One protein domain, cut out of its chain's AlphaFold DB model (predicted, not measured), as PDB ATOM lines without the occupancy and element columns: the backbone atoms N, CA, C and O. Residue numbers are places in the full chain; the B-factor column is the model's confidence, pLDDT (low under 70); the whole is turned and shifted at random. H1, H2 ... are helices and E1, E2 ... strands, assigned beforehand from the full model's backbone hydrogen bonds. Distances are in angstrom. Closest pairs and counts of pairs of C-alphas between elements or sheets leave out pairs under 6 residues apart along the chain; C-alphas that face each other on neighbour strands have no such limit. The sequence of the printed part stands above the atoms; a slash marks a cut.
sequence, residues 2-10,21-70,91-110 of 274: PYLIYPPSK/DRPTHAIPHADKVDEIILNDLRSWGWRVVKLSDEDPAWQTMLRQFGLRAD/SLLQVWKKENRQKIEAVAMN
ATOM      1  N   PRO A   2      10.963  35.428 -15.297       87.94
ATOM      2  CA  PRO A   2      11.362  36.819 -15.349       87.94
ATOM      3  C   PRO A   2      11.439  37.364 -16.772       87.94
ATOM      4  O   PRO A   2      11.576  36.628 -17.756       87.94
ATOM      5  N   TYR A   3      11.391  38.689 -16.865       88.12
ATOM      6  CA  TYR A   3      11.489  39.429 -18.113       88.12
ATOM      7  C   TYR A   3      12.564  40.505 -18.030       88.12
ATOM      8  O   TYR A   3      12.643  41.254 -17.056       88.12
ATOM      9  N   LEU A   4      13.342  40.624 -19.101       89.12
ATOM     10  CA  LEU A   4      14.232  41.749 -19.346       89.12
ATOM     11  C   LEU A   4      13.700  42.595 -20.494       89.12
ATOM     12  O   LEU A   4      13.324  42.082 -21.549       89.12
ATOM     13  N   ILE A   5      13.678  43.904 -20.280       88.38
ATOM     14  CA  ILE A   5      13.146  44.879 -21.226       88.38
ATOM     15  C   ILE A   5      14.292  45.747 -21.709       88.38
ATOM     16  O   ILE A   5      14.945  46.430 -20.922       88.38
ATOM     17  N   TYR A   6      14.498  45.752 -23.016       88.19
ATOM     18  CA  TYR A   6      15.533  46.503 -23.705       88.19
ATOM     19  C   TYR A   6      14.895  47.603 -24.548       88.19
ATOM     20  O   TYR A   6      13.815  47.392 -25.119       88.19
ATOM     21  N   PRO A   7      15.573  48.755 -24.677       83.62
ATOM     22  CA  PRO A   7      15.075  49.826 -25.515       83.62
ATOM     23  C   PRO A   7      15.001  49.355 -26.976       83.62
ATOM     24  O   PRO A   7      15.724  48.422 -27.374       83.62
ATOM     25  N   PRO A   8      14.134  49.983 -27.790       83.06
ATOM     26  CA  PRO A   8      14.071  49.697 -29.212       83.06
ATOM     27  C   PRO A   8      15.455  49.866 -29.834       83.06
ATOM     28  O   PRO A   8      16.187  50.811 -29.521       83.06
ATOM     29  N   SER A   9      15.830  48.921 -30.698       74.12
ATOM     30  CA  SER A   9      17.094  48.988 -31.426       74.12
ATOM     31  C   SER A   9      17.122  50.293 -32.214       74.12
ATOM     32  O   SER A   9      16.282  50.510 -33.089       74.12
ATOM     33  N   LYS A  10      18.062  51.187 -31.891       67.25
ATOM     34  CA  LYS A  10      18.249  52.399 -32.689       67.25
ATOM     35  C   LYS A  10      18.602  51.959 -34.114       67.25
ATOM     36  O   LYS A  10      19.428  51.053 -34.257       67.25
ATOM     37  N   ASP A  21      23.923  47.321 -25.307       71.62
ATOM     38  CA  ASP A  21      22.605  46.699 -25.334       71.62
ATOM     39  C   ASP A  21      22.179  46.260 -23.926       71.62
ATOM     40  O   ASP A  21      22.182  45.085 -23.564       71.62
ATOM     41  N   ARG A  22      21.946  47.249 -23.066       77.00
ATOM     42  CA  ARG A  22      21.665  47.068 -21.660       77.00
ATOM     43  C   ARG A  22      20.158  47.079 -21.489       77.00
ATOM     44  O   ARG A  22      19.487  48.005 -21.960       77.00
ATOM     45  N   PRO A  23      19.623  46.075 -20.793       79.81
ATOM     46  CA  PRO A  23      18.228  46.089 -20.398       79.81
ATOM     47  C   PRO A  23      17.959  47.346 -19.570       79.81
ATOM     48  O   PRO A  23      18.715  47.706 -18.670       79.81
ATOM     49  N   THR A  24      16.890  48.046 -19.922       80.56
ATOM     50  CA  THR A  24      16.406  49.213 -19.191       80.56
ATOM     51  C   THR A  24      15.689  48.774 -17.925       80.56
ATOM     52  O   THR A  24      15.810  49.457 -16.914       80.56
ATOM     53  N   HIS A  25      14.946  47.663 -17.978       80.31
ATOM     54  CA  HIS A  25      14.125  47.155 -16.877       80.31
ATOM     55  C   HIS A  25      14.210  45.634 -16.741       80.31
ATOM     56  O   HIS A  25      14.447  44.914 -17.714       80.31
ATOM     57  N   ALA A  26      13.964  45.169 -15.519       84.50
ATOM     58  CA  ALA A  26      13.935  43.771 -15.120       84.50
ATOM     59  C   ALA A  26      12.674  43.513 -14.277       84.50
ATOM     60  O   ALA A  26      12.369  44.285 -13.371       84.50
ATOM     61  N   ILE A  27      11.930  42.453 -14.585       83.69
ATOM     62  CA  ILE A  27      10.697  42.077 -13.882       83.69
ATOM     63  C   ILE A  27      10.849  40.629 -13.412       83.69
ATOM     64  O   ILE A  27      10.978  39.755 -14.269       83.69
ATOM     65  N   PRO A  28      10.837  40.353 -12.096       80.38
ATOM     66  CA  PRO A  28      10.987  38.991 -11.579       80.38
ATOM     67  C   PRO A  28       9.758  38.123 -11.867       80.38
ATOM     68  O   PRO A  28       9.872  37.004 -12.374       80.38
ATOM     69  N   HIS A  29       8.571  38.676 -11.623       80.56
ATOM     70  CA  HIS A  29       7.288  38.028 -11.856       80.56
ATOM     71  C   HIS A  29       6.345  39.047 -12.490       80.56
ATOM     72  O   HIS A  29       6.178  40.137 -11.951       80.56
ATOM     73  N   ALA A  30       5.802  38.718 -13.663       81.44
ATOM     74  CA  ALA A  30       4.841  39.573 -14.348       81.44
ATOM     75  C   ALA A  30       3.421  39.212 -13.908       81.44
ATOM     76  O   ALA A  30       3.014  38.055 -14.036       81.44
ATOM     77  N   ASP A  31       2.668  40.207 -13.450       82.81
ATOM     78  CA  ASP A  31       1.232  40.069 -13.223       82.81
ATOM     79  C   ASP A  31       0.453  40.227 -14.539       82.81
ATOM     80  O   ASP A  31       0.983  40.677 -15.555       82.81
ATOM     81  N   LYS A  32      -0.857  39.939 -14.532       80.31
ATOM     82  CA  LYS A  32      -1.724  40.103 -15.721       80.31
ATOM     83  C   LYS A  32      -1.654  41.508 -16.334       80.31
ATOM     84  O   LYS A  32      -1.796  41.664 -17.542       80.31
ATOM     85  N   VAL A  33      -1.463  42.534 -15.503       77.69
ATOM     86  CA  VAL A  33      -1.311  43.925 -15.960       77.69
ATOM     87  C   VAL A  33       0.041  44.128 -16.637       77.69
ATOM     88  O   VAL A  33       0.109  44.771 -17.683       77.69
ATOM     89  N   ASP A  34       1.103  43.540 -16.090       82.88
ATOM     90  CA  ASP A  34       2.430  43.616 -16.691       82.88
ATOM     91  C   ASP A  34       2.462  42.892 -18.031       82.88
ATOM     92  O   ASP A  34       3.043  43.410 -18.974       82.88
ATOM     93  N   GLU A  35       1.778  41.755 -18.176       86.44
ATOM     94  CA  GLU A  35       1.666  41.063 -19.466       86.44
ATOM     95  C   GLU A  35       1.032  41.941 -20.557       86.44
ATOM     96  O   GLU A  35       1.504  41.941 -21.699       86.44
ATOM     97  N   ILE A  36       0.010  42.734 -20.212       86.75
ATOM     98  CA  ILE A  36      -0.592  43.713 -21.131       86.75
ATOM     99  C   ILE A  36       0.446  44.774 -21.512       86.75
ATOM    100  O   ILE A  36       0.657  45.033 -22.697       86.75
ATOM    101  N   ILE A  37       1.155  45.332 -20.528       85.25
ATOM    102  CA  ILE A  37       2.176  46.358 -20.769       85.25
ATOM    103  C   ILE A  37       3.344  45.805 -21.601       85.25
ATOM    104  O   ILE A  37       3.852  46.486 -22.489       85.25
ATOM    105  N   LEU A  38       3.769  44.564 -21.365       89.44
ATOM    106  CA  LEU A  38       4.814  43.900 -22.142       89.44
ATOM    107  C   LEU A  38       4.401  43.733 -23.610       89.44
ATOM    108  O   LEU A  38       5.234  43.907 -24.501       89.44
ATOM    109  N   ASN A  39       3.130  43.423 -23.876       88.75
ATOM    110  CA  ASN A  39       2.604  43.348 -25.239       88.75
ATOM    111  C   ASN A  39       2.559  44.727 -25.913       88.75
ATOM    112  O   ASN A  39       2.984  44.846 -27.066       88.75
ATOM    113  N   ASP A  40       2.146  45.771 -25.191       86.75
ATOM    114  CA  ASP A  40       2.192  47.153 -25.684       86.75
ATOM    115  C   ASP A  40       3.626  47.565 -26.043       86.75
ATOM    116  O   ASP A  40       3.881  48.057 -27.144       86.75
ATOM    117  N   LEU A  41       4.587  47.294 -25.156       86.06
ATOM    118  CA  LEU A  41       6.000  47.600 -25.375       86.06
ATOM    119  C   LEU A  41       6.548  46.889 -26.620       86.06
ATOM    120  O   LEU A  41       7.209  47.522 -27.448       86.06
ATOM    121  N   ARG A  42       6.223  45.601 -26.806       88.12
ATOM    122  CA  ARG A  42       6.587  44.853 -28.023       88.12
ATOM    123  C   ARG A  42       6.020  45.500 -29.281       88.12
ATOM    124  O   ARG A  42       6.737  45.622 -30.271       88.12
ATOM    125  N   SER A  43       4.763  45.946 -29.241       86.25
ATOM    126  CA  SER A  43       4.131  46.626 -30.379       86.25
ATOM    127  C   SER A  43       4.838  47.934 -30.761       86.25
ATOM    128  O   SER A  43       4.762  48.369 -31.908       86.25
ATOM    129  N   TRP A  44       5.577  48.541 -29.827       82.06
ATOM    130  CA  TRP A  44       6.369  49.754 -30.052       82.06
ATOM    131  C   TRP A  44       7.835  49.477 -30.384       82.06
ATOM    132  O   TRP A  44       8.646  50.400 -30.408       82.06
ATOM    133  N   GLY A  45       8.191  48.217 -30.640       84.12
ATOM    134  CA  GLY A  45       9.543  47.828 -31.025       84.12
ATOM    135  C   GLY A  45      10.516  47.689 -29.854       84.12
ATOM    136  O   GLY A  45      11.715  47.535 -30.089       84.12
ATOM    137  N   TRP A  46      10.039  47.716 -28.605       88.50
ATOM    138  CA  TRP A  46      10.873  47.337 -27.467       88.50
ATOM    139  C   TRP A  46      11.157  45.840 -27.509       88.50
ATOM    140  O   TRP A  46      10.300  45.022 -27.854       88.50
ATOM    141  N   ARG A  47      12.373  45.466 -27.112       88.00
ATOM    142  CA  ARG A  47      12.781  44.063 -27.061       88.00
ATOM    143  C   ARG A  47      12.511  43.524 -25.664       88.00
ATOM    144  O   ARG A  47      13.126  43.951 -24.694       88.00
ATOM    145  N   VAL A  48      11.572  42.589 -25.575       89.38
ATOM    146  CA  VAL A  48      11.185  41.928 -24.325       89.38
ATOM    147  C   VAL A  48      11.664  40.485 -24.373       89.38
ATOM    148  O   VAL A  48      11.135  39.685 -25.146       89.38
ATOM    149  N   VAL A  49      12.642  40.152 -23.534       89.06
ATOM    150  CA  VAL A  49      13.233  38.815 -23.441       89.06
ATOM    151  C   VAL A  49      12.687  38.122 -22.200       89.06
ATOM    152  O   VAL A  49      12.810  38.641 -21.093       89.06
ATOM    153  N   LYS A  50      12.067  36.955 -22.387       90.88
ATOM    154  CA  LYS A  50      11.643  36.081 -21.291       90.88
ATOM    155  C   LYS A  50      12.803  35.158 -20.940       90.88
ATOM    156  O   LYS A  50      13.316  34.492 -21.836       90.88
ATOM    157  N   LEU A  51      13.196  35.125 -19.675       87.19
ATOM    158  CA  LEU A  51      14.300  34.301 -19.191       87.19
ATOM    159  C   LEU A  51      13.802  33.233 -18.211       87.19
ATOM    160  O   LEU A  51      12.664  33.287 -17.736       87.19
ATOM    161  N   SER A  52      14.662  32.253 -17.935       87.00
ATOM    162  CA  SER A  52      14.494  31.336 -16.804       87.00
ATOM    163  C   SER A  52      14.972  32.008 -15.514       87.00
ATOM    164  O   SER A  52      15.856  32.863 -15.551       87.00
ATOM    165  N   ASP A  53      14.428  31.598 -14.370       82.94
ATOM    166  CA  ASP A  53      14.889  32.055 -13.050       82.94
ATOM    167  C   ASP A  53      16.363  31.651 -12.786       82.94
ATOM    168  O   ASP A  53      17.095  32.335 -12.069       82.94
ATOM    169  N   GLU A  54      16.834  30.592 -13.449       84.25
ATOM    170  CA  GLU A  54      18.213  30.086 -13.381       84.25
ATOM    171  C   GLU A  54      19.160  30.724 -14.415       84.25
ATOM    172  O   GLU A  54      20.344  30.389 -14.469       84.25
ATOM    173  N   ASP A  55      18.669  31.636 -15.261       84.94
ATOM    174  CA  ASP A  55      19.474  32.204 -16.340       84.94
ATOM    175  C   ASP A  55      20.612  33.090 -15.781       84.94
ATOM    176  O   ASP A  55      20.353  34.012 -14.997       84.94
ATOM    177  N   PRO A  56      21.882  32.882 -16.179       81.12
ATOM    178  CA  PRO A  56      23.001  33.694 -15.697       81.12
ATOM    179  C   PRO A  56      22.852  35.185 -16.041       81.12
ATOM    180  O   PRO A  56      23.301  36.046 -15.272       81.12
ATOM    181  N   ALA A  57      22.199  35.516 -17.161       79.94
ATOM    182  CA  ALA A  57      21.902  36.895 -17.527       79.94
ATOM    183  C   ALA A  57      20.897  37.514 -16.547       79.94
ATOM    184  O   ALA A  57      21.081  38.649 -16.111       79.94
ATOM    185  N   TRP A  58      19.885  36.749 -16.128       83.75
ATOM    186  CA  TRP A  58      18.927  37.171 -15.108       83.75
ATOM    187  C   TRP A  58      19.588  37.355 -13.734       83.75
ATOM    188  O   TRP A  58      19.402  38.383 -13.085       83.75
ATOM    189  N   GLN A  59      20.450  36.425 -13.323       81.12
ATOM    190  CA  GLN A  59      21.169  36.495 -12.046       81.12
ATOM    191  C   GLN A  59      22.119  37.698 -11.954       81.12
ATOM    192  O   GLN A  59      22.219  38.360 -10.918       81.12
ATOM    193  N   THR A  60      22.790  38.035 -13.057       81.06
ATOM    194  CA  THR A  60      23.634  39.240 -13.144       81.06
ATOM    195  C   THR A  60      22.796  40.511 -13.000       81.06
ATOM    196  O   THR A  60      23.188  41.471 -12.333       81.06
ATOM    197  N   MET A  61      21.603  40.488 -13.586       80.38
ATOM    198  CA  MET A  61      20.660  41.596 -13.610       80.38
ATOM    199  C   MET A  61      19.986  41.848 -12.264       80.38
ATOM    200  O   MET A  61      19.844  43.004 -11.872       80.38
ATOM    201  N   LEU A  62      19.664  40.799 -11.509       76.12
ATOM    202  CA  LEU A  62      19.187  40.921 -10.129       76.12
ATOM    203  C   LEU A  62      20.157  41.745  -9.272       76.12
ATOM    204  O   LEU A  62      19.754  42.684  -8.585       76.12
ATOM    205  N   ARG A  63      21.461  41.461  -9.391       75.25
ATOM    206  CA  ARG A  63      22.519  42.194  -8.676       75.25
ATOM    207  C   ARG A  63      22.635  43.641  -9.148       75.25
ATOM    208  O   ARG A  63      22.764  44.536  -8.319       75.25
ATOM    209  N   GLN A  64      22.581  43.874 -10.460       74.94
ATOM    210  CA  GLN A  64      22.723  45.211 -11.042       74.94
ATOM    211  C   GLN A  64      21.554  46.136 -10.685       74.94
ATOM    212  O   GLN A  64      21.769  47.312 -10.405       74.94
ATOM    213  N   PHE A  65      20.330  45.611 -10.691       68.88
ATOM    214  CA  PHE A  65      19.123  46.385 -10.406       68.88
ATOM    215  C   PHE A  65      18.731  46.368  -8.926       68.88
ATOM    216  O   PHE A  65      17.710  46.943  -8.556       68.88
ATOM    217  N   GLY A  66      19.536  45.726  -8.068       63.88
ATOM    218  CA  GLY A  66      19.246  45.596  -6.639       63.88
ATOM    219  C   GLY A  66      17.915  44.896  -6.362       63.88
ATOM    220  O   GLY A  66      17.327  45.095  -5.300       63.88
ATOM    221  N   LEU A  67      17.427  44.109  -7.326       63.19
ATOM    222  CA  LEU A  67      16.225  43.313  -7.177       63.19
ATOM    223  C   LEU A  67      16.601  42.148  -6.266       63.19
ATOM    224  O   LEU A  67      17.380  41.275  -6.654       63.19
ATOM    225  N   ARG A  68      16.080  42.148  -5.034       55.94
ATOM    226  CA  ARG A  68      16.055  40.915  -4.250       55.94
ATOM    227  C   ARG A  68      15.208  39.943  -5.070       55.94
ATOM    228  O   ARG A  68      14.075  40.259  -5.431       55.94
ATOM    229  N   ALA A  69      15.794  38.813  -5.461       50.00
ATOM    230  CA  ALA A  69      14.978  37.664  -5.798       50.00
ATOM    231  C   ALA A  69      14.261  37.340  -4.494       50.00
ATOM    232  O   ALA A  69      14.894  36.812  -3.584       50.00
ATOM    233  N   ASP A  70      13.013  37.780  -4.358       46.44
ATOM    234  CA  ASP A  70      12.159  37.405  -3.237       46.44
ATOM    235  C   ASP A  70      11.834  35.918  -3.406       46.44
ATOM    236  O   ASP A  70      10.758  35.510  -3.838       46.44
ATOM    237  N   SER A  91       8.303  51.626 -11.414       67.69
ATOM    238  CA  SER A  91       7.444  50.508 -11.795       67.69
ATOM    239  C   SER A  91       7.273  50.475 -13.315       67.69
ATOM    240  O   SER A  91       7.311  51.514 -13.983       67.69
ATOM    241  N   LEU A  92       7.024  49.290 -13.874       71.19
ATOM    242  CA  LEU A  92       6.778  49.140 -15.311       71.19
ATOM    243  C   LEU A  92       5.656  50.077 -15.793       71.19
ATOM    244  O   LEU A  92       5.769  50.720 -16.837       71.19
ATOM    245  N   LEU A  93       4.613  50.233 -14.974       69.94
ATOM    246  CA  LEU A  93       3.526  51.177 -15.209       69.94
ATOM    247  C   LEU A  93       4.000  52.640 -15.245       69.94
ATOM    248  O   LEU A  93       3.481  53.424 -16.035       69.94
ATOM    249  N   GLN A  94       4.961  53.037 -14.406       72.38
ATOM    250  CA  GLN A  94       5.528  54.391 -14.434       72.38
ATOM    251  C   GLN A  94       6.314  54.644 -15.718       72.38
ATOM    252  O   GLN A  94       6.162  55.713 -16.310       72.38
ATOM    253  N   VAL A  95       7.102  53.670 -16.183       70.06
ATOM    254  CA  VAL A  95       7.800  53.773 -17.473       70.06
ATOM    255  C   VAL A  95       6.802  53.863 -18.614       70.06
ATOM    256  O   VAL A  95       6.880  54.787 -19.418       70.06
ATOM    257  N   TRP A  96       5.802  52.982 -18.630       75.50
ATOM    258  CA  TRP A  96       4.737  53.026 -19.623       75.50
ATOM    259  C   TRP A  96       4.016  54.381 -19.615       75.50
ATOM    260  O   TRP A  96       3.839  54.982 -20.668       75.50
ATOM    261  N   LYS A  97       3.666  54.935 -18.447       77.62
ATOM    262  CA  LYS A  97       3.032  56.263 -18.354       77.62
ATOM    263  C   LYS A  97       3.942  57.387 -18.844       77.62
ATOM    264  O   LYS A  97       3.455  58.305 -19.495       77.62
ATOM    265  N   LYS A  98       5.240  57.333 -18.534       75.81
ATOM    266  CA  LYS A  98       6.217  58.340 -18.964       75.81
ATOM    267  C   LYS A  98       6.364  58.348 -20.485       75.81
ATOM    268  O   LYS A  98       6.273  59.414 -21.086       75.81
ATOM    269  N   GLU A  99       6.516  57.174 -21.090       72.00
ATOM    270  CA  GLU A  99       6.625  57.022 -22.545       72.00
ATOM    271  C   GLU A  99       5.309  57.383 -23.257       72.00
ATOM    272  O   GLU A  99       5.317  57.986 -24.327       72.00
ATOM    273  N   ASN A 100       4.153  57.102 -22.642       71.31
ATOM    274  CA  ASN A 100       2.839  57.404 -23.224       71.31
ATOM    275  C   ASN A 100       2.251  58.746 -22.825       71.31
ATOM    276  O   ASN A 100       1.108  59.025 -23.187       71.31
ATOM    277  N   ARG A 101       2.995  59.593 -22.112       74.12
ATOM    278  CA  ARG A 101       2.461  60.847 -21.578       74.12
ATOM    279  C   ARG A 101       1.766  61.681 -22.658       74.12
ATOM    280  O   ARG A 101       0.631  62.090 -22.459       74.12
ATOM    281  N   GLN A 102       2.381  61.816 -23.832       64.00
ATOM    282  CA  GLN A 102       1.814  62.570 -24.957       64.00
ATOM    283  C   GLN A 102       0.548  61.928 -25.549       64.00
ATOM    284  O   GLN A 102      -0.394  62.632 -25.903       64.00
ATOM    285  N   LYS A 103       0.489  60.591 -25.637       65.44
ATOM    286  CA  LYS A 103      -0.696  59.872 -26.138       65.44
ATOM    287  C   LYS A 103      -1.852  59.936 -25.138       65.44
ATOM    288  O   LYS A 103      -2.996  60.127 -25.534       65.44
ATOM    289  N   ILE A 104      -1.550  59.814 -23.846       68.12
ATOM    290  CA  ILE A 104      -2.526  59.933 -22.757       68.12
ATOM    291  C   ILE A 104      -3.075  61.364 -22.698       68.12
ATOM    292  O   ILE A 104      -4.287  61.549 -22.610       68.12
ATOM    293  N   GLU A 105      -2.205  62.371 -22.804       69.31
ATOM    294  CA  GLU A 105      -2.596  63.786 -22.838       69.31
ATOM    295  C   GLU A 105      -3.462  64.104 -24.070       69.31
ATOM    296  O   GLU A 105      -4.485  64.772 -23.931       69.31
ATOM    297  N   ALA A 106      -3.143  63.558 -25.249       62.47
ATOM    298  CA  ALA A 106      -3.963  63.725 -26.453       62.47
ATOM    299  C   ALA A 106      -5.379  63.130 -26.301       62.47
ATOM    300  O   ALA A 106      -6.366  63.752 -26.692       62.47
ATOM    301  N   VAL A 107      -5.508  61.951 -25.684       62.53
ATOM    302  CA  VAL A 107      -6.818  61.329 -25.411       62.53
ATOM    303  C   VAL A 107      -7.608  62.115 -24.358       62.53
ATOM    304  O   VAL A 107      -8.823  62.267 -24.485       62.53
ATOM    305  N   ALA A 108      -6.937  62.639 -23.330       62.19
ATOM    306  CA  ALA A 108      -7.573  63.450 -22.295       62.19
ATOM    307  C   ALA A 108      -8.092  64.795 -22.837       62.19
ATOM    308  O   ALA A 108      -9.170  65.233 -22.440       62.19
ATOM    309  N   MET A 109      -7.364  65.419 -23.768       60.97
ATOM    310  CA  MET A 109      -7.789  66.656 -24.434       60.97
ATOM    311  C   MET A 109      -8.992  66.426 -25.357       60.97
ATOM    312  O   MET A 109      -9.922  67.228 -25.351       60.97
ATOM    313  N   ASN A 110      -9.044  65.293 -26.063       58.16
ATOM    314  CA  ASN A 110     -10.178  64.956 -26.931       58.16
ATOM    315  C   ASN A 110     -11.476  64.681 -26.151       58.16
ATOM    316  O   ASN A 110     -12.557  64.952 -26.659       58.16
TER     317      ASN A 110
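What this domain is: This is residues 2 to 10, 21 to 70 and 91 to 110 of the 274 residues of an uncharacterized protein of Periconia macrospinosa (UniProt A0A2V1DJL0). A small three-stranded sheet sits between two helices, H1 over one face and H2 over the other, while H3 packs on the start of H1 and H4 sticks out beyond it as a tail that makes much of the length. The printed part has 79 residues with four named helices and three named strands, in the order E1, E2, H1, E3, H2, H3, H4. The sheet runs E2, E1, E3, all antiparallel, and the class is mixed, helices and strands. The whole is only just compact, close to loose, with a radius of gyration of the C-alphas of 13.8 A, and elongated, spanning 47 by 29 by 19 A.

Where its parts are: E1 is residues 3 to 6, 9.9 A long, and begins at C-alpha 3 (11.489, 39.429, -18.113). E2 is residues 25 to 27, 6.8 A. H1, residues 32 to 43, is 17.1 A long, from C-alpha 32 at (-1.724, 40.103, -15.721). E3 is residues 47 to 50, 9.9 A; H2 is residues 56 to 64, 12.4 A; H3 is residues 92 to 99, 10.7 A. H4, residues 101 to 110, is 14.3 A long and ends at C-alpha 110 (-10.178, 64.956, -26.931).

How they stand to each other: In the sheet E1 is the inner strand. N 4 and O 49 of E1 and E3 are 2.9 A apart, and N 3 and O 27 of E1 and E2 are 2.8 A apart, both within hydrogen-bond range. E2, H1 and E3 form a split strand-helix-strand unit, two strands running the same way with E1 between them in the sheet; its crossover is right-handed. H1 is on the sheet at a height of 10.2 A, over E1 and E3; its closest C-alphas to E3 are those of Arg 42 and Val 48, 6.6 A. H2 is on the opposite face, at a height of 10.0 A, over E2 and E1, and runs across the strands, at 75 degrees to E1 on the local plane; the C-alphas of Ala 26 and Met 61 are the closest of E2 and H2, 7.2 A. H1, with residues 34 to 37 alone, touches H3 at a tilt of 36 degrees, only just steep, the same way; their closest C-alphas are those of Asp 34 and Leu 92, 7.2 A. H3 only grazes the sheet, with residues 92 to 95. H3 and H4 are close but not clearly touching, the C-alphas of Lys 97 and Ile 104 being the closest at 8.0 A, and only just about perpendicular at 71 degrees. H4 is not on the sheet. In H1, H3 and H4 every O i to N i+4 pair is within hydrogen-bond range; in H2, 4 of 5 are.

The domain as a whole: The two C-alphas farthest apart, of Glu 54 and Asn 110, are 47.0 A apart. Residues 100 to 110 stand free; the body without them spans 28 by 28 by 19 A. Residues 11 to 20 and 71 to 90 are not printed; the gaps across these cuts are 10.3 A and 16.3 A between C-alphas. The links printed whole are tight. The mean pLDDT of the printed part is 77.6, and it is under 70 at residue 10, residues 65 to 70, residues 91 and 93, and residues 102 to 110.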